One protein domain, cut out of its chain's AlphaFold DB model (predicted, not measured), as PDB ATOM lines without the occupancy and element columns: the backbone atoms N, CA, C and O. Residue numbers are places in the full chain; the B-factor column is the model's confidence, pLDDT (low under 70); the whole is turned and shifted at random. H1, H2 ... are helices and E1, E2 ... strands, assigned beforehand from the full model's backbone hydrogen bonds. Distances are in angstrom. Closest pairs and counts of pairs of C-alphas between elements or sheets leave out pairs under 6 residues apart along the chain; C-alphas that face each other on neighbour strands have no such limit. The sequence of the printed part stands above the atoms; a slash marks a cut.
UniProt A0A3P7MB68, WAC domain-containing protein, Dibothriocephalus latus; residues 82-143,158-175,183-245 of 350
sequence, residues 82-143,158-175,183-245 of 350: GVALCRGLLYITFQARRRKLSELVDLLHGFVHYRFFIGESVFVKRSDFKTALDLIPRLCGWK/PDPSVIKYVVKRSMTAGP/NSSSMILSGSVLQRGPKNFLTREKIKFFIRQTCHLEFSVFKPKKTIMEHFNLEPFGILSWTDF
ATOM      1  N   GLY A  82     179.205 193.135 166.124       86.44
ATOM      2  CA  GLY A  82     180.354 192.273 166.403       86.44
ATOM      3  C   GLY A  82     181.664 192.751 165.754       86.44
ATOM      4  O   GLY A  82     181.687 193.343 164.673       86.44
ATOM      5  N   VAL A  83     182.788 192.469 166.422       87.50
ATOM      6  CA  VAL A  83     184.118 193.032 166.105       87.50
ATOM      7  C   VAL A  83     184.566 192.770 164.661       87.50
ATOM      8  O   VAL A  83     185.051 193.683 163.994       87.50
ATOM      9  N   ALA A  84     184.384 191.546 164.156       89.81
ATOM     10  CA  ALA A  84     184.802 191.162 162.807       89.81
ATOM     11  C   ALA A  84     184.053 191.930 161.701       89.81
ATOM     12  O   ALA A  84     184.665 192.408 160.745       89.81
ATOM     13  N   LEU A  85     182.736 192.102 161.857       92.19
ATOM     14  CA  LEU A  85     181.919 192.862 160.914       92.19
ATOM     15  C   LEU A  85     182.248 194.357 160.979       92.19
ATOM     16  O   LEU A  85     182.379 194.988 159.932       92.19
ATOM     17  N   CYS A  86     182.441 194.911 162.182       93.06
ATOM     18  CA  CYS A  86     182.898 196.291 162.355       93.06
ATOM     19  C   CYS A  86     184.214 196.536 161.607       93.06
ATOM     20  O   CYS A  86     184.277 197.457 160.794       93.06
ATOM     21  N   ARG A  87     185.230 195.680 161.807       93.50
ATOM     22  CA  ARG A  87     186.525 195.765 161.106       93.50
ATOM     23  C   ARG A  87     186.361 195.815 159.589       93.50
ATOM     24  O   ARG A  87     186.828 196.758 158.952       93.50
ATOM     25  N   GLY A  88     185.632 194.849 159.031       94.06
ATOM     26  CA  GLY A  88     185.380 194.776 157.595       94.06
ATOM     27  C   GLY A  88     184.647 196.001 157.037       94.06
ATOM     28  O   GLY A  88     185.058 196.554 156.019       94.06
ATOM     29  N   LEU A  89     183.589 196.472 157.709       95.69
ATOM     30  CA  LEU A  89     182.828 197.649 157.270       95.69
ATOM     31  C   LEU A  89     183.655 198.946 157.338       95.69
ATOM     32  O   LEU A  89     183.565 199.769 156.424       95.69
ATOM     33  N   LEU A  90     184.459 199.133 158.390       95.94
ATOM     34  CA  LEU A  90     185.333 200.302 158.559       95.94
ATOM     35  C   LEU A  90     186.404 200.355 157.472       95.94
ATOM     36  O   LEU A  90     186.540 201.379 156.800       95.94
ATOM     37  N   TYR A  91     187.106 199.242 157.257       95.44
ATOM     38  CA  TYR A  91     188.174 199.156 156.265       95.44
ATOM     39  C   TYR A  91     187.651 199.410 154.848       95.44
ATOM     40  O   TYR A  91     188.172 200.268 154.138       95.44
ATOM     41  N   ILE A  92     186.543 198.758 154.463       95.06
ATOM     42  CA  ILE A  92     185.902 199.005 153.162       95.06
ATOM     43  C   ILE A  92     185.488 200.475 153.030       95.06
ATOM     44  O   ILE A  92     185.675 201.068 151.970       95.06
ATOM     45  N   THR A  93     184.963 201.094 154.092       95.81
ATOM     46  CA  THR A  93     184.573 202.512 154.062       95.81
ATOM     47  C   THR A  93     185.775 203.429 153.830       95.81
ATOM     48  O   THR A  93     185.704 204.315 152.976       95.81
ATOM     49  N   PHE A  94     186.889 203.189 154.529       94.75
ATOM     50  CA  PHE A  94     188.137 203.940 154.374       94.75
ATOM     51  C   PHE A  94     188.705 203.825 152.947       94.75
ATOM     52  O   PHE A  94     188.990 204.840 152.304       94.75
ATOM     53  N   GLN A  95     188.785 202.604 152.413       93.12
ATOM     54  CA  GLN A  95     189.359 202.336 151.090       93.12
ATOM     55  C   GLN A  95     188.448 202.776 149.930       93.12
ATOM     56  O   GLN A  95     188.931 203.218 148.885       93.12
ATOM     57  N   ALA A  96     187.121 202.697 150.086       91.88
ATOM     58  CA  ALA A  96     186.172 203.001 149.013       91.88
ATOM     59  C   ALA A  96     186.000 204.498 148.713       91.88
ATOM     60  O   ALA A  96     185.454 204.829 147.656       91.88
ATOM     61  N   ARG A  97     186.419 205.383 149.634       90.31
ATOM     62  CA  ARG A  97     186.437 206.857 149.503       90.31
ATOM     63  C   ARG A  97     185.154 207.456 148.898       90.31
ATOM     64  O   ARG A  97     185.195 208.344 148.043       90.31
ATOM     65  N   ARG A  98     183.989 206.959 149.327       92.38
ATOM     66  CA  ARG A  98     182.683 207.353 148.771       92.38
ATOM     67  C   ARG A  98     182.242 208.725 149.269       92.38
ATOM     68  O   ARG A  98     182.408 209.049 150.441       92.38
ATOM     69  N   ARG A  99     181.620 209.504 148.378       93.25
ATOM     70  CA  ARG A  99     181.053 210.830 148.693       93.25
ATOM     71  C   ARG A  99     179.568 210.779 149.049       93.25
ATOM     72  O   ARG A  99     179.114 211.527 149.909       93.25
ATOM     73  N   LYS A 100     178.790 209.899 148.406       93.50
ATOM     74  CA  LYS A 100     177.350 209.757 148.668       93.50
ATOM     75  C   LYS A 100     177.078 208.626 149.656       93.50
ATOM     76  O   LYS A 100     177.572 207.513 149.491       93.50
ATOM     77  N   LEU A 101     176.226 208.902 150.644       93.94
ATOM     78  CA  LEU A 101     175.840 207.930 151.671       93.94
ATOM     79  C   LEU A 101     175.100 206.720 151.080       93.94
ATOM     80  O   LEU A 101     175.314 205.604 151.534       93.94
ATOM     81  N   SER A 102     174.260 206.928 150.060       94.00
ATOM     82  CA  SER A 102     173.569 205.842 149.351       94.00
ATOM     83  C   SER A 102     174.555 204.875 148.699       94.00
ATOM     84  O   SER A 102     174.529 203.696 149.022       94.00
ATOM     85  N   GLU A 103     175.485 205.384 147.886       93.81
ATOM     86  CA  GLU A 103     176.507 204.580 147.196       93.81
ATOM     87  C   GLU A 103     177.373 203.764 148.167       93.81
ATOM     88  O   GLU A 103     177.711 202.619 147.878       93.81
ATOM     89  N   LEU A 104     177.713 204.334 149.330       95.25
ATOM     90  CA  LEU A 104     178.447 203.621 150.375       95.25
ATOM     91  C   LEU A 104     177.593 202.525 151.033       95.25
ATOM     92  O   LEU A 104     178.066 201.404 151.200       95.25
ATOM     93  N   VAL A 105     176.329 202.816 151.361       95.81
ATOM     94  CA  VAL A 105     175.388 201.813 151.891       95.81
ATOM     95  C   VAL A 105     175.161 200.688 150.875       95.81
ATOM     96  O   VAL A 105     175.145 199.528 151.271       95.81
ATOM     97  N   ASP A 106     175.023 201.002 149.583       93.50
ATOM     98  CA  ASP A 106     174.890 200.026 148.496       93.50
ATOM     99  C   ASP A 106     176.120 199.121 148.375       93.50
ATOM    100  O   ASP A 106     175.975 197.900 148.299       93.50
ATOM    101  N   LEU A 107     177.325 199.705 148.396       93.00
ATOM    102  CA  LEU A 107     178.588 198.969 148.341       93.00
ATOM    103  C   LEU A 107     178.737 198.023 149.540       93.00
ATOM    104  O   LEU A 107     178.956 196.825 149.352       93.00
ATOM    105  N   LEU A 108     178.579 198.543 150.761       94.69
ATOM    106  CA  LEU A 108     178.712 197.756 151.987       94.69
ATOM    107  C   LEU A 108     177.652 196.652 152.048       94.69
ATOM    108  O   LEU A 108     178.007 195.491 152.231       94.69
ATOM    109  N   HIS A 109     176.375 196.985 151.825       93.31
ATOM    110  CA  HIS A 109     175.274 196.016 151.823       93.31
ATOM    111  C   HIS A 109     175.478 194.937 150.754       93.31
ATOM    112  O   HIS A 109     175.337 193.749 151.035       93.31
ATOM    113  N   GLY A 110     175.843 195.335 149.532       90.00
ATOM    114  CA  GLY A 110     176.103 194.425 148.422       90.00
ATOM    115  C   GLY A 110     177.283 193.482 148.668       90.00
ATOM    116  O   GLY A 110     177.208 192.307 148.311       90.00
ATOM    117  N   PHE A 111     178.346 193.965 149.321       91.12
ATOM    118  CA  PHE A 111     179.473 193.128 149.722       91.12
ATOM    119  C   PHE A 111     179.056 192.108 150.786       91.12
ATOM    120  O   PHE A 111     179.171 190.898 150.563       91.12
ATOM    121  N   VAL A 112     178.550 192.587 151.929       91.31
ATOM    122  CA  VAL A 112     178.291 191.738 153.102       91.31
ATOM    123  C   VAL A 112     177.153 190.753 152.872       91.31
ATOM    124  O   VAL A 112     177.198 189.663 153.425       91.31
ATOM    125  N   HIS A 113     176.156 191.053 152.032       87.19
ATOM    126  CA  HIS A 113     174.986 190.179 151.871       87.19
ATOM    127  C   HIS A 113     175.334 188.725 151.478       87.19
ATOM    128  O   HIS A 113     174.599 187.807 151.846       87.19
ATOM    129  N   TYR A 114     176.480 188.504 150.817       84.50
ATOM    130  CA  TYR A 114     176.960 187.174 150.414       84.50
ATOM    131  C   TYR A 114     178.360 186.796 150.926       84.50
ATOM    132  O   TYR A 114     178.840 185.702 150.627       84.50
ATOM    133  N   ARG A 115     179.035 187.676 151.676       90.56
ATOM    134  CA  ARG A 115     180.417 187.485 152.145       90.56
ATOM    135  C   ARG A 115     180.512 187.671 153.657       90.56
ATOM    136  O   ARG A 115     179.788 188.494 154.215       90.56
ATOM    137  N   PHE A 116     181.389 186.916 154.312       90.56
ATOM    138  CA  PHE A 116     181.543 186.902 155.773       90.56
ATOM    139  C   PHE A 116     183.011 187.060 156.178       90.56
ATOM    140  O   PHE A 116     183.894 186.553 155.486       90.56
ATOM    141  N   PHE A 117     183.273 187.772 157.268       91.69
ATOM    142  CA  PHE A 117     184.634 188.089 157.711       91.69
ATOM    143  C   PHE A 117     185.225 186.988 158.609       91.69
ATOM    144  O   PHE A 117     184.496 186.178 159.187       91.69
ATOM    145  N   ILE A 118     186.557 186.935 158.723       88.81
ATOM    146  CA  ILE A 118     187.240 186.051 159.683       88.81
ATOM    147  C   ILE A 118     186.846 186.475 161.108       88.81
ATOM    148  O   ILE A 118     186.844 187.662 161.429       88.81
ATOM    149  N   GLY A 119     186.491 185.508 161.955       84.56
ATOM    150  CA  GLY A 119     186.021 185.740 163.325       84.56
ATOM    151  C   GLY A 119     184.577 186.247 163.433       84.56
ATOM    152  O   GLY A 119     184.150 186.640 164.514       84.56
ATOM    153  N   GLU A 120     183.812 186.270 162.338       87.62
ATOM    154  CA  GLU A 120     182.399 186.652 162.371       87.62
ATOM    155  C   GLU A 120     181.505 185.481 162.802       87.62
ATOM    156  O   GLU A 120     181.573 184.403 162.216       87.62
ATOM    157  N   SER A 121     180.630 185.702 163.790       82.38
ATOM    158  CA  SER A 121     179.681 184.690 164.262       82.38
ATOM    159  C   SER A 121     178.484 184.548 163.316       82.38
ATOM    160  O   SER A 121     177.726 185.497 163.097       82.38
ATOM    161  N   VAL A 122     178.264 183.343 162.786       83.81
ATOM    162  CA  VAL A 122     177.137 183.049 161.879       83.81
ATOM    163  C   VAL A 122     176.343 181.812 162.278       83.81
ATOM    164  O   VAL A 122     176.783 181.004 163.091       83.81
ATOM    165  N   PHE A 123     175.184 181.655 161.639       81.00
ATOM    166  CA  PHE A 123     174.299 180.499 161.745       81.00
ATOM    167  C   PHE A 123     174.194 179.779 160.396       81.00
ATOM    168  O   PHE A 123     174.304 180.404 159.335       81.00
ATOM    169  N   VAL A 124     173.906 178.476 160.419       81.50
ATOM    170  CA  VAL A 124     173.605 177.700 159.207       81.50
ATOM    171  C   VAL A 124     172.106 177.782 158.900       81.50
ATOM    172  O   VAL A 124     171.250 177.590 159.762       81.50
ATOM    173  N   LYS A 125     171.766 178.100 157.650       75.88
ATOM    174  CA  LYS A 125     170.388 178.132 157.152       75.88
ATOM    175  C   LYS A 125     169.815 176.713 157.121       75.88
ATOM    176  O   LYS A 125     170.433 175.816 156.558       75.88
ATOM    177  N   ARG A 126     168.574 176.558 157.601       62.44
ATOM    178  CA  ARG A 126     167.827 175.280 157.666       62.44
ATOM    179  C   ARG A 126     168.428 174.225 158.609       62.44
ATOM    180  O   ARG A 126     168.151 173.046 158.441       62.44
ATOM    181  N   SER A 127     169.188 174.658 159.609       54.66
ATOM    182  CA  SER A 127     169.525 173.845 160.778       54.66
ATOM    183  C   SER A 127     168.760 174.367 161.992       54.66
ATOM    184  O   SER A 127     168.773 175.562 162.274       54.66
ATOM    185  N   ASP A 128     168.124 173.461 162.719       47.69
ATOM    186  CA  ASP A 128     167.544 173.638 164.053       47.69
ATOM    187  C   ASP A 128     168.617 173.932 165.124       47.69
ATOM    188  O   ASP A 128     168.343 174.536 166.164       47.69
ATOM    189  N   PHE A 129     169.881 173.640 164.811       46.56
ATOM    190  CA  PHE A 129     171.050 174.068 165.567       46.56
ATOM    191  C   PHE A 129     171.277 175.590 165.487       46.56
ATOM    192  O   PHE A 129     171.914 176.095 164.559       46.56
ATOM    193  N   LYS A 130     170.859 176.324 166.530       46.09
ATOM    194  CA  LYS A 130     171.342 177.688 166.845       46.09
ATOM    195  C   LYS A 130     172.811 177.675 167.304       46.09
ATOM    196  O   LYS A 130     173.147 178.194 168.364       46.09
ATOM    197  N   THR A 131     173.701 177.064 166.536       51.34
ATOM    198  CA  THR A 131     175.131 177.130 166.823       51.34
ATOM    199  C   THR A 131     175.655 178.450 166.275       51.34
ATOM    200  O   THR A 131     175.591 178.673 165.068       51.34
ATOM    201  N   ALA A 132     176.150 179.322 167.155       52.38
ATOM    202  CA  ALA A 132     177.045 180.393 166.743       52.38
ATOM    203  C   ALA A 132     178.353 179.746 166.275       52.38
ATOM    204  O   ALA A 132     178.878 178.850 166.943       52.38
ATOM    205  N   LEU A 133     178.839 180.142 165.104       56.41
ATOM    206  CA  LEU A 133     180.005 179.519 164.495       56.41
ATOM    207  C   LEU A 133     181.077 180.550 164.178       56.41
ATOM    208  O   LEU A 133     180.780 181.540 163.511       56.41
ATOM    209  N   ASP A 134     182.309 180.270 164.595       53.47
ATOM    210  CA  ASP A 134     183.465 181.107 164.282       53.47
ATOM    211  C   ASP A 134     183.957 180.786 162.868       53.47
ATOM    212  O   ASP A 134     184.175 179.619 162.511       53.47
ATOM    213  N   LEU A 135     184.116 181.831 162.053       59.41
ATOM    214  CA  LEU A 135     184.452 181.713 160.638       59.41
ATOM    215  C   LEU A 135     185.925 181.962 160.325       59.41
ATOM    216  O   LEU A 135     186.532 182.921 160.789       59.41
ATOM    217  N   ILE A 136     186.452 181.152 159.409       58.72
ATOM    218  CA  ILE A 136     187.701 181.393 158.686       58.72
ATOM    219  C   ILE A 136     187.423 181.154 157.186       58.72
ATOM    220  O   ILE A 136     187.484 180.006 156.732       58.72
ATOM    221  N   PRO A 137     187.056 182.181 156.389       56.09
ATOM    222  CA  PRO A 137     187.010 182.080 154.929       56.09
ATOM    223  C   PRO A 137     188.289 181.482 154.321       56.09
ATOM    224  O   PRO A 137     189.408 181.787 154.728       56.09
ATOM    225  N   ARG A 138     188.110 180.633 153.305       53.72
ATOM    226  CA  ARG A 138     189.162 180.053 152.462       53.72
ATOM    227  C   ARG A 138     188.707 180.031 151.003       53.72
ATOM    228  O   ARG A 138     187.633 179.524 150.676       53.72
ATOM    229  N   LEU A 139     189.555 180.516 150.101       49.28
ATOM    230  CA  LEU A 139     189.335 180.341 148.665       49.28
ATOM    231  C   LEU A 139     189.537 178.875 148.272       49.28
ATOM    232  O   LEU A 139     190.456 178.212 148.748       49.28
ATOM    233  N   CYS A 140     188.676 178.363 147.394       42.12
ATOM    234  CA  CYS A 140     188.778 177.007 146.860       42.12
ATOM    235  C   CYS A 140     188.566 177.042 145.346       42.12
ATOM    236  O   CYS A 140     187.462 177.308 144.886       42.12
ATOM    237  N   GLY A 141     189.617 176.756 144.574       35.81
ATOM    238  CA  GLY A 141     189.550 176.702 143.108       35.81
ATOM    239  C   GLY A 141     189.656 178.051 142.385       35.81
ATOM    240  O   GLY A 141     189.712 178.060 141.159       35.81
ATOM    241  N   TRP A 142     189.745 179.177 143.103       36.03
ATOM    242  CA  TRP A 142     190.098 180.464 142.497       36.03
ATOM    243  C   TRP A 142     191.578 180.463 142.095       36.03
ATOM    244  O   TRP A 142     192.460 180.446 142.954       36.03
ATOM    245  N   LYS A 143     191.844 180.497 140.788       40.28
ATOM    246  CA  LYS A 143     193.146 180.894 140.247       40.28
ATOM    247  C   LYS A 143     193.088 182.397 139.994       40.28
ATOM    248  O   LYS A 143     192.178 182.852 139.306       40.28
ATOM    249  N   PRO A 158     186.439 188.028 144.148       75.44
ATOM    250  CA  PRO A 158     185.991 186.679 143.822       75.44
ATOM    251  C   PRO A 158     184.493 186.509 144.081       75.44
ATOM    252  O   PRO A 158     183.946 187.021 145.071       75.44
ATOM    253  N   ASP A 159     183.824 185.800 143.171       82.44
ATOM    254  CA  ASP A 159     182.388 185.547 143.259       82.44
ATOM    255  C   ASP A 159     182.041 184.858 144.596       82.44
ATOM    256  O   ASP A 159     182.773 183.964 145.031       82.44
ATOM    257  N   PRO A 160     180.943 185.226 145.284       85.44
ATOM    258  CA  PRO A 160     180.632 184.647 146.589       85.44
ATOM    259  C   PRO A 160     180.481 183.118 146.585       85.44
ATOM    260  O   PRO A 160     180.651 182.496 147.632       85.44
ATOM    261  N   SER A 161     180.167 182.504 145.438       83.69
ATOM    262  CA  SER A 161     180.018 181.051 145.310       83.69
ATOM    263  C   SER A 161     181.344 180.281 145.368       83.69
ATOM    264  O   SER A 161     181.342 179.139 145.833       83.69
ATOM    265  N   VAL A 162     182.473 180.891 144.970       83.94
ATOM    266  CA  VAL A 162     183.806 180.250 145.029       83.94
ATOM    267  C   VAL A 162     184.482 180.388 146.398       83.94
ATOM    268  O   VAL A 162     185.455 179.688 146.693       83.94
ATOM    269  N   ILE A 163     183.957 181.264 147.262       85.56
ATOM    270  CA  ILE A 163     184.431 181.425 148.639       85.56
ATOM    271  C   ILE A 163     183.790 180.341 149.511       85.56
ATOM    272  O   ILE A 163     182.569 180.294 149.699       85.56
ATOM    273  N   LYS A 164     184.631 179.470 150.074       85.50
ATOM    274  CA  LYS A 164     184.230 178.531 151.122       85.50
ATOM    275  C   LYS A 164     184.644 179.086 152.478       85.50
ATOM    276  O   LYS A 164     185.503 179.955 152.583       85.50
ATOM    277  N   TYR A 165     184.028 178.579 153.527       85.69
ATOM    278  CA  TYR A 165     184.275 179.003 154.893       85.69
ATOM    279  C   TYR A 165     184.604 177.766 155.713       85.69
ATOM    280  O   TYR A 165     183.873 176.783 155.639       85.69
ATOM    281  N   VAL A 166     185.707 177.801 156.457       83.38
ATOM    282  CA  VAL A 166     185.962 176.852 157.542       83.38
ATOM    283  C   VAL A 166     185.233 177.380 158.765       83.38
ATOM    284  O   VAL A 166     185.332 178.562 159.090       83.38
ATOM    285  N   VAL A 167     184.460 176.512 159.401       82.19
ATOM    286  CA  VAL A 167     183.427 176.892 160.356       82.19
ATOM    287  C   VAL A 167     183.585 176.031 161.605       82.19
ATOM    288  O   VAL A 167     183.548 174.802 161.507       82.19
ATOM    289  N   LYS A 168     183.800 176.655 162.769       80.12
ATOM    290  CA  LYS A 168     183.988 175.969 164.061       80.12
ATOM    291  C   LYS A 168     182.778 176.171 164.971       80.12
ATOM    292  O   LYS A 168     182.214 177.258 165.004       80.12
ATOM    293  N   ARG A 169     182.403 175.140 165.737       72.12
ATOM    294  CA  ARG A 169     181.379 175.237 166.792       72.12
ATOM    295  C   ARG A 169     181.860 176.169 167.905       72.12
ATOM    296  O   ARG A 169     182.858 175.854 168.542       72.12
ATOM    297  N   SER A 170     181.144 177.266 168.156       66.06
ATOM    298  CA  SER A 170     181.404 178.089 169.341       66.06
ATOM    299  C   SER A 170     180.913 177.361 170.594       66.06
ATOM    300  O   SER A 170     179.810 176.805 170.606       66.06
ATOM    301  N   MET A 171     181.739 177.344 171.641       55.34
ATOM    302  CA  MET A 171     181.462 176.630 172.896       55.34
ATOM    303  C   MET A 171     180.577 177.428 173.871       55.34
ATOM    304  O   MET A 171     180.121 176.886 174.870       55.34
ATOM    305  N   THR A 172     180.295 178.703 173.590       48.25
ATOM    306  CA  THR A 172     179.644 179.650 174.520       48.25
ATOM    307  C   THR A 172     178.108 179.596 174.537       48.25
ATOM    308  O   THR A 172     177.471 180.442 175.155       48.25
ATOM    309  N   ALA A 173     177.496 178.623 173.853       44.25
ATOM    310  CA  ALA A 173     176.042 178.522 173.668       44.25
ATOM    311  C   ALA A 173     175.448 177.160 174.094       44.25
ATOM    312  O   ALA A 173     174.423 176.734 173.558       44.25
ATOM    313  N   GLY A 174     176.097 176.462 175.030       42.97
ATOM    314  CA  GLY A 174     175.552 175.278 175.705       42.97
ATOM    315  C   GLY A 174     175.110 175.602 177.141       42.97
ATOM    316  O   GLY A 174     175.696 176.497 177.748       42.97
ATOM    317  N   PRO A 175     174.100 174.905 177.700       41.41
ATOM    318  CA  PRO A 175     173.812 174.986 179.129       41.41
ATOM    319  C   PRO A 175     175.008 174.466 179.941       41.41
ATOM    320  O   PRO A 175     175.721 173.563 179.496       41.41
ATOM    321  N   ASN A 183     188.166 168.089 170.409       50.00
ATOM    322  CA  ASN A 183     188.061 167.858 168.968       50.00
ATOM    323  C   ASN A 183     186.879 168.636 168.364       50.00
ATOM    324  O   ASN A 183     185.888 168.064 167.902       50.00
ATOM    325  N   SER A 184     187.009 169.965 168.343       57.75
ATOM    326  CA  SER A 184     186.078 170.891 167.682       57.75
ATOM    327  C   SER A 184     186.002 170.623 166.174       57.75
ATOM    328  O   SER A 184     186.736 171.225 165.389       57.75
ATOM    329  N   SER A 185     185.113 169.712 165.765       69.69
ATOM    330  CA  SER A 185     184.941 169.313 164.364       69.69
ATOM    331  C   SER A 185     184.644 170.529 163.484       69.69
ATOM    332  O   SER A 185     183.591 171.163 163.595       69.69
ATOM    333  N   SER A 186     185.610 170.881 162.635       77.12
ATOM    334  CA  SER A 186     185.501 172.012 161.716       77.12
ATOM    335  C   SER A 186     184.840 171.578 160.412       77.12
ATOM    336  O   SER A 186     185.216 170.565 159.825       77.12
ATOM    337  N   MET A 187     183.860 172.349 159.948       81.06
ATOM    338  CA  MET A 187     183.119 172.068 158.717       81.06
ATOM    339  C   MET A 187     183.507 173.058 157.620       81.06
ATOM    340  O   MET A 187     183.763 174.226 157.904       81.06
ATOM    341  N   ILE A 188     183.520 172.613 156.361       84.50
ATOM    342  CA  ILE A 188     183.710 173.498 155.203       84.50
ATOM    343  C   ILE A 188     182.349 173.753 154.554       84.50
ATOM    344  O   ILE A 188     181.736 172.835 154.015       84.50
ATOM    345  N   LEU A 189     181.884 175.002 154.590       84.62
ATOM    346  CA  LEU A 189     180.563 175.415 154.113       84.62
ATOM    347  C   LEU A 189     180.665 176.482 153.009       84.62
ATOM    348  O   LEU A 189     181.633 177.235 152.932       84.62
ATOM    349  N   SER A 190     179.655 176.562 152.141       86.62
ATOM    350  CA  SER A 190     179.501 177.666 151.178       86.62
ATOM    351  C   SER A 190     178.782 178.847 151.837       86.62
ATOM    352  O   SER A 190     177.871 178.640 152.637       86.62
ATOM    353  N   GLY A 191     179.097 180.085 151.443       84.38
ATOM    354  CA  GLY A 191     178.371 181.271 151.928       84.38
ATOM    355  C   GLY A 191     176.855 181.225 151.667       84.38
ATOM    356  O   GLY A 191     176.072 181.820 152.405       84.38
ATOM    357  N   SER A 192     176.412 180.445 150.672       86.31
ATOM    358  CA  SER A 192     174.992 180.239 150.366       86.31
ATOM    359  C   SER A 192     174.196 179.625 151.528       86.31
ATOM    360  O   SER A 192     173.042 180.017 151.730       86.31
ATOM    361  N   VAL A 193     174.809 178.742 152.331       86.12
ATOM    362  CA  VAL A 193     174.184 178.092 153.500       86.12
ATOM    363  C   VAL A 193     174.401 178.847 154.815       86.12
ATOM    364  O   VAL A 193     173.833 178.453 155.825       86.12
ATOM    365  N   LEU A 194     175.154 179.949 154.823       86.19
ATOM    366  CA  LEU A 194     175.407 180.760 156.022       86.19
ATOM    367  C   LEU A 194     174.463 181.968 156.108       86.19
ATOM    368  O   LEU A 194     174.007 182.491 155.086       86.19
ATOM    369  N   GLN A 195     174.167 182.438 157.320       85.81
ATOM    370  CA  GLN A 195     173.444 183.688 157.577       85.81
ATOM    371  C   GLN A 195     173.963 184.396 158.835       85.81
ATOM    372  O   GLN A 195     174.319 183.751 159.818       85.81
ATOM    373  N   ARG A 196     173.949 185.734 158.821       86.50
ATOM    374  CA  ARG A 196     174.181 186.546 160.022       86.50
ATOM    375  C   ARG A 196     172.902 186.652 160.839       86.50
ATOM    376  O   ARG A 196     171.887 187.076 160.287       86.50
ATOM    377  N   GLY A 197     172.998 186.373 162.137       76.19
ATOM    378  CA  GLY A 197     171.968 186.711 163.119       76.19
ATOM    379  C   GLY A 197     170.554 186.172 162.831       76.19
ATOM    380  O   GLY A 197     170.359 185.275 162.005       76.19
ATOM    381  N   PRO A 198     169.540 186.721 163.524       71.25
ATOM    382  CA  PRO A 198     168.138 186.556 163.154       71.25
ATOM    383  C   PRO A 198     167.795 187.345 161.875       71.25
ATOM    384  O   PRO A 198     168.598 188.118 161.346       71.25
ATOM    385  N   LYS A 199     166.558 187.191 161.377       71.31
ATOM    386  CA  LYS A 199     166.043 187.989 160.247       71.31
ATOM    387  C   LYS A 199     166.280 189.488 160.486       71.31
ATOM    388  O   LYS A 199     166.104 189.977 161.598       71.31
ATOM    389  N   ASN A 200     166.638 190.212 159.427       74.06
ATOM    390  CA  ASN A 200     166.916 191.655 159.451       74.06
ATOM    391  C   ASN A 200     168.099 192.063 160.360       74.06
ATOM    392  O   ASN A 200     168.149 193.192 160.859       74.06
ATOM    393  N   PHE A 201     169.082 191.174 160.567       83.12
ATOM    394  CA  PHE A 201     170.300 191.496 161.318       83.12
ATOM    395  C   PHE A 201     171.042 192.720 160.753       83.12
ATOM    396  O   PHE A 201     171.352 193.626 161.520       83.12
ATOM    397  N   LEU A 202     171.237 192.795 159.430       87.62
ATOM    398  CA  LEU A 202     172.059 193.812 158.760       87.62
ATOM    399  C   LEU A 202     171.304 194.461 157.587       87.62
ATOM    400  O   LEU A 202     171.511 194.110 156.429       87.62
ATOM    401  N   THR A 203     170.377 195.373 157.895       91.38
ATOM    402  CA  THR A 203     169.618 196.127 156.881       91.38
ATOM    403  C   THR A 203     170.384 197.361 156.394       91.38
ATOM    404  O   THR A 203     171.386 197.775 156.984       91.38
ATOM    405  N   ARG A 204     169.888 197.998 155.327       93.06
ATOM    406  CA  ARG A 204     170.440 199.251 154.787       93.06
ATOM    407  C   ARG A 204     170.409 200.387 155.808       93.06
ATOM    408  O   ARG A 204     171.342 201.178 155.871       93.06
ATOM    409  N   GLU A 205     169.374 200.437 156.637       91.19
ATOM    410  CA  GLU A 205     169.171 201.425 157.700       91.19
ATOM    411  C   GLU A 205     170.204 201.232 158.809       91.19
ATOM    412  O   GLU A 205     170.797 202.207 159.261       91.19
ATOM    413  N   LYS A 206     170.493 199.976 159.176       91.31
ATOM    414  CA  LYS A 206     171.555 199.640 160.132       91.31
ATOM    415  C   LYS A 206     172.944 199.987 159.595       91.31
ATOM    416  O   LYS A 206     173.737 200.570 160.320       91.31
ATOM    417  N   ILE A 207     173.234 199.717 158.321       94.31
ATOM    418  CA  ILE A 207     174.502 200.138 157.694       94.31
ATOM    419  C   ILE A 207     174.596 201.673 157.630       94.31
ATOM    420  O   ILE A 207     175.631 202.251 157.949       94.31
ATOM    421  N   LYS A 208     173.502 202.361 157.285       93.19
ATOM    422  CA  LYS A 208     173.416 203.831 157.287       93.19
ATOM    423  C   LYS A 208     173.650 204.417 158.683       93.19
ATOM    424  O   LYS A 208     174.313 205.445 158.803       93.19
ATOM    425  N   PHE A 209     173.116 203.770 159.717       90.38
ATOM    426  CA  PHE A 209     173.377 204.086 161.117       90.38
ATOM    427  C   PHE A 209     174.860 203.878 161.457       90.38
ATOM    428  O   PHE A 209     175.516 204.826 161.873       90.38
ATOM    429  N   PHE A 210     175.419 202.699 161.167       93.31
ATOM    430  CA  PHE A 210     176.830 202.371 161.393       93.31
ATOM    431  C   PHE A 210     177.786 203.418 160.804       93.31
ATOM    432  O   PHE A 210     178.668 203.909 161.508       93.31
ATOM    433  N   ILE A 211     177.581 203.817 159.541       94.25
ATOM    434  CA  ILE A 211     178.388 204.858 158.881       94.25
ATOM    435  C   ILE A 211     178.284 206.188 159.642       94.25
ATOM    436  O   ILE A 211     179.298 206.836 159.870       94.25
ATOM    437  N   ARG A 212     177.079 206.602 160.056       89.75
ATOM    438  CA  ARG A 212     176.879 207.858 160.805       89.75
ATOM    439  C   ARG A 212     177.576 207.854 162.165       89.75
ATOM    440  O   ARG A 212     178.066 208.896 162.581       89.75
ATOM    441  N   GLN A 213     177.631 206.703 162.835       86.81
ATOM    442  CA  GLN A 213     178.287 206.580 164.136       86.81
ATOM    443  C   GLN A 213     179.810 206.542 164.026       86.81
ATOM    444  O   GLN A 213     180.518 207.214 164.778       86.81
ATOM    445  N   THR A 214     180.326 205.757 163.081       91.12
ATOM    446  CA  THR A 214     181.760 205.458 162.995       91.12
ATOM    447  C   THR A 214     182.544 206.420 162.111       91.12
ATOM    448  O   THR A 214     183.759 206.509 162.262       91.12
ATOM    449  N   CYS A 215     181.884 207.151 161.209       93.75
ATOM    450  CA  CYS A 215     182.530 208.000 160.211       93.75
ATOM    451  C   CYS A 215     182.176 209.485 160.363       93.75
ATOM    452  O   CYS A 215     181.217 209.869 161.028       93.75
ATOM    453  N   HIS A 216     182.964 210.320 159.696       90.62
ATOM    454  CA  HIS A 216     182.722 211.740 159.466       90.62
ATOM    455  C   HIS A 216     182.937 212.050 157.975       90.62
ATOM    456  O   HIS A 216     183.407 211.192 157.218       90.62
ATOM    457  N   LEU A 217     182.559 213.252 157.535       92.19
ATOM    458  CA  LEU A 217     182.868 213.736 156.190       92.19
ATOM    459  C   LEU A 217     184.153 214.564 156.237       92.19
ATOM    460  O   LEU A 217     184.176 215.633 156.836       92.19
ATOM    461  N   GLU A 218     185.197 214.092 155.562       91.44
ATOM    462  CA  GLU A 218     186.447 214.826 155.361       91.44
ATOM    463  C   GLU A 218     186.600 215.088 153.856       91.44
ATOM    464  O   GLU A 218     186.549 214.151 153.057       91.44
ATOM    465  N   PHE A 219     186.702 216.354 153.441       92.12
ATOM    466  CA  PHE A 219     186.715 216.758 152.020       92.12
ATOM    467  C   PHE A 219     185.573 216.131 151.186       92.12
ATOM    468  O   PHE A 219     185.763 215.666 150.058       92.12
ATOM    469  N   SER A 220     184.366 216.096 151.764       90.88
ATOM    470  CA  SER A 220     183.155 215.483 151.188       90.88
ATOM    471  C   SER A 220     183.255 213.974 150.908       90.88
ATOM    472  O   SER A 220     182.459 213.441 150.135       90.88
ATOM    473  N   VAL A 221     184.202 213.275 151.537       92.94
ATOM    474  CA  VAL A 221     184.360 211.814 151.508       92.94
ATOM    475  C   VAL A 221     184.070 211.249 152.898       92.94
ATOM    476  O   VAL A 221     184.540 211.783 153.899       92.94
ATOM    477  N   PHE A 222     183.312 210.153 152.974       94.94
ATOM    478  CA  PHE A 222     183.127 209.424 154.229       94.94
ATOM    479  C   PHE A 222     184.440 208.762 154.650       94.94
ATOM    480  O   PHE A 222     184.957 207.905 153.932       94.94
ATOM    481  N   LYS A 223     184.946 209.127 155.830       95.31
ATOM    482  CA  LYS A 223     186.088 208.472 156.472       95.31
ATOM    483  C   LYS A 223     185.740 208.035 157.895       95.31
ATOM    484  O   LYS A 223     185.150 208.829 158.636       95.31
ATOM    485  N   PRO A 224     186.130 206.824 158.323       95.38
ATOM    486  CA  PRO A 224     186.101 206.442 159.729       95.38
ATOM    487  C   PRO A 224     186.813 207.462 160.627       95.38
ATOM    488  O   PRO A 224     187.819 208.059 160.243       95.38
ATOM    489  N   LYS A 225     186.284 207.671 161.833       92.19
ATOM    490  CA  LYS A 225     186.930 208.454 162.893       92.19
ATOM    491  C   LYS A 225     188.244 207.760 163.282       92.19
ATOM    492  O   LYS A 225     188.249 206.546 163.478       92.19
ATOM    493  N   LYS A 226     189.335 208.520 163.435       89.69
ATOM    494  CA  LYS A 226     190.668 207.980 163.773       89.69
ATOM    495  C   LYS A 226     190.633 207.081 165.021       89.69
ATOM    496  O   LYS A 226     191.070 205.939 164.950       89.69
ATOM    497  N   THR A 227     189.993 207.546 166.094       85.44
ATOM    498  CA  THR A 227     189.829 206.800 167.356       85.44
ATOM    499  C   THR A 227     189.121 205.451 167.188       85.44
ATOM    500  O   THR A 227     189.434 204.496 167.891       85.44
ATOM    501  N   ILE A 228     188.189 205.340 166.233       88.62
ATOM    502  CA  ILE A 228     187.512 204.077 165.908       88.62
ATOM    503  C   ILE A 228     188.451 203.137 165.139       88.62
ATOM    504  O   ILE A 228     188.469 201.941 165.417       88.62
ATOM    505  N   MET A 229     189.258 203.653 164.207       91.31
ATOM    506  CA  MET A 229     190.257 202.844 163.490       91.31
ATOM    507  C   MET A 229     191.320 202.281 164.442       91.31
ATOM    508  O   MET A 229     191.637 201.096 164.358       91.31
ATOM    509  N   GLU A 230     191.806 203.105 165.375       87.81
ATOM    510  CA  GLU A 230     192.743 202.709 166.436       87.81
ATOM    511  C   GLU A 230     192.128 201.636 167.346       87.81
ATOM    512  O   GLU A 230     192.716 200.572 167.525       87.81
ATOM    513  N   HIS A 231     190.897 201.846 167.832       85.19
ATOM    514  CA  HIS A 231     190.176 200.872 168.664       85.19
ATOM    515  C   HIS A 231     190.007 199.500 167.985       85.19
ATOM    516  O   HIS A 231     190.147 198.460 168.628       85.19
ATOM    517  N   PHE A 232     189.735 199.473 166.675       88.38
ATOM    518  CA  PHE A 232     189.626 198.223 165.915       88.38
ATOM    519  C   PHE A 232     190.970 197.679 165.393       88.38
ATOM    520  O   PHE A 232     190.982 196.564 164.858       88.38
ATOM    521  N   ASN A 233     192.077 198.398 165.627       90.94
ATOM    522  CA  ASN A 233     193.454 198.092 165.220       90.94
ATOM    523  C   ASN A 233     193.648 197.995 163.691       90.94
ATOM    524  O   ASN A 233     194.327 197.096 163.202       90.94
ATOM    525  N   LEU A 234     193.019 198.895 162.929       93.50
ATOM    526  CA  LEU A 234     193.006 198.886 161.459       93.50
ATOM    527  C   LEU A 234     194.037 199.842 160.846       93.50
ATOM    528  O   LEU A 234     194.172 200.987 161.287       93.50
ATOM    529  N   GLU A 235     194.686 199.418 159.760       90.50
ATOM    530  CA  GLU A 235     195.547 200.290 158.949       90.50
ATOM    531  C   GLU A 235     194.814 201.576 158.495       90.50
ATOM    532  O   GLU A 235     193.628 201.529 158.155       90.50
ATOM    533  N   PRO A 236     195.490 202.744 158.458       90.75
ATOM    534  CA  PRO A 236     196.914 202.970 158.728       90.75
ATOM    535  C   PRO A 236     197.238 203.253 160.210       90.75
ATOM    536  O   PRO A 236     198.365 203.624 160.519       90.75
ATOM    537  N   PHE A 237     196.261 203.149 161.118       90.38
ATOM    538  CA  PHE A 237     196.417 203.504 162.539       90.38
ATOM    539  C   PHE A 237     196.615 202.289 163.462       90.38
ATOM    540  O   PHE A 237     196.741 202.437 164.673       90.38
ATOM    541  N   GLY A 238     196.642 201.092 162.883       90.00
ATOM    542  CA  GLY A 238     196.889 199.816 163.534       90.00
ATOM    543  C   GLY A 238     197.485 198.820 162.540       90.00
ATOM    544  O   GLY A 238     197.787 199.182 161.404       90.00
ATOM    545  N   ILE A 239     197.660 197.573 162.974       92.19
ATOM    546  CA  ILE A 239     198.396 196.539 162.224       92.19
ATOM    547  C   ILE A 239     197.528 195.642 161.331       92.19
ATOM    548  O   ILE A 239     198.080 194.851 160.575       92.19
ATOM    549  N   LEU A 240     196.193 195.699 161.436       92.75
ATOM    550  CA  LEU A 240     195.315 194.788 160.694       92.75
ATOM    551  C   LEU A 240     194.976 195.338 159.304       92.75
ATOM    552  O   LEU A 240     194.342 196.390 159.160       92.75
ATOM    553  N   SER A 241     195.352 194.546 158.308       92.38
ATOM    554  CA  SER A 241     195.181 194.745 156.870       92.38
ATOM    555  C   SER A 241     194.010 193.916 156.322       92.38
ATOM    556  O   SER A 241     193.457 193.061 157.019       92.38
ATOM    557  N   TRP A 242     193.649 194.099 155.044       91.00
ATOM    558  CA  TRP A 242     192.587 193.320 154.381       91.00
ATOM    559  C   TRP A 242     192.694 191.802 154.601       91.00
ATOM    560  O   TRP A 242     191.683 191.126 154.815       91.00
ATOM    561  N   THR A 243     193.915 191.261 154.562       90.25
ATOM    562  CA  THR A 243     194.168 189.817 154.658       90.25
ATOM    563  C   THR A 243     193.946 189.222 156.045       90.25
ATOM    564  O   THR A 243     193.788 188.009 156.159       90.25
ATOM    565  N   ASP A 244     193.875 190.052 157.088       89.25
ATOM    566  CA  ASP A 244     193.671 189.603 158.469       89.25
ATOM    567  C   ASP A 244     192.196 189.310 158.788       89.25
ATOM    568  O   ASP A 244     191.888 188.574 159.728       89.25
ATOM    569  N   PHE A 245     191.263 189.862 158.000       87.81
ATOM    570  CA  PHE A 245     189.820 189.642 158.169       87.81
ATOM    571  C   PHE A 245     189.083 189.181 156.901       87.81
ATOM    572  O   PHE A 245     187.909 188.804 156.995       87.81
TER     573      PHE A 245
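Overview. This is residues 82 to 143, 158 to 175 and 183 to 245 of the 350 residues of the protein "WAC domain-containing protein" of Dibothriocephalus latus (UniProt A0A3P7MB68). The model has two lobes along its longest axis: a helical lobe with H1 at its middle and H2, H4 and H5 packed on H1, and a strongly twisted sheet of four strands, E1 to E4. H3 packs across H2, and the small hairpin of E5 and E6 makes the end of the helical lobe farthest from the four-stranded sheet. The printed part has 143 residues, with five named helices and six named strands in the order H1 H2 E1 E2 E3 E4 H3 E5 E6 H4 H5, class mixed. The larger sheet has the order E1 E2 E3 E4, with E2, E3 and E4 antiparallel and E1 meeting E2 only at a point; E5 and E6 are antiparallel too. The whole is compact, with a radius of gyration of the C-alphas of 16.0 A and spans of 50 by 35 by 30 A.

Arrangement. H1, residues 83 to 96, is the hub, touching three other helices. H2, residues 101 to 112, touches it with residues 104 to 108 alone, at a steep tilt of 51 degrees, opposite ways; the closest C-alphas are those of Leu 89 and Leu 108, 6.7 A apart. The sheet that follows has E1, residues 121 to 124, and E4, residues 187 to 190, as edge strands, and E2, residues 133 to 139, and E3, residues 163 to 169, as inner strands. E1 and E2 meet only at a point, where C-alphas 121 and 133 face each other at 5.2 A. E2 and E3 are antiparallel at 153 degrees, with N 136 and O 166 at 2.8 A, within hydrogen-bond range. E3 and E4 are antiparallel at 142 degrees, with N 165 and O 189 at 2.8 A. Residues 123 to 124 of E1 also pair with residues 194 to 195, antiparallel. H1 is not on this sheet, but only just, with 4 pairs of C-alphas within 10 A. H3, residues 204 to 214, touches H2 and is about perpendicular to it at 72 degrees, only just past steep; the closest C-alphas are those of Val 105 and Lys 208, 6.1 A apart. E5, residues 215 to 218, and E6, residues 221 to 224, form a hairpin, with N 216 and O 223 at 2.9 A. The closest C-alphas of H1 and E6 are those of Phe 94 and Lys 223, 5.4 A apart. H4, residues 226 to 232, touches H1 at a steep tilt of 39 degrees, opposite ways, with C-alphas 87 and 232 closest at 6.2 A. H5, residues 242 to 245, touches H1, with C-alphas 88 and 245 closest at 6.8 A, and is apart from H4. Every O i to N i+4 pair is within hydrogen-bond range in H1, H2, H3 and H4; H5 is too short for such a pair.

Along the chain. H1 begins at C-alpha 83, (184.118, 193.032, 166.105), and is 19.9 A long. H2 measures 16.4 A and H3 15.3 A. E2 is 18.4 A long, and E3 19.4 A, from C-alpha 163 at (184.431, 181.425, 148.639). H5 ends at C-alpha 245, (189.820, 189.642, 158.169).

Size, cuts and confidence. The two C-alphas farthest apart are those of Asn 183 and Phe 219, 51.8 A. Residues 144 to 157 are not printed, with 9.9 A between C-alphas 143 and 158; residues 176 to 182 are not printed either, with 18.9 A between C-alphas 175 and 183. Of the links that are printed whole, E4 to H3 is long, 13 residues. The mean pLDDT of the printed part is 81.6, and residues 126 to 143, 170 to 175 and 183 to 185 are under 70.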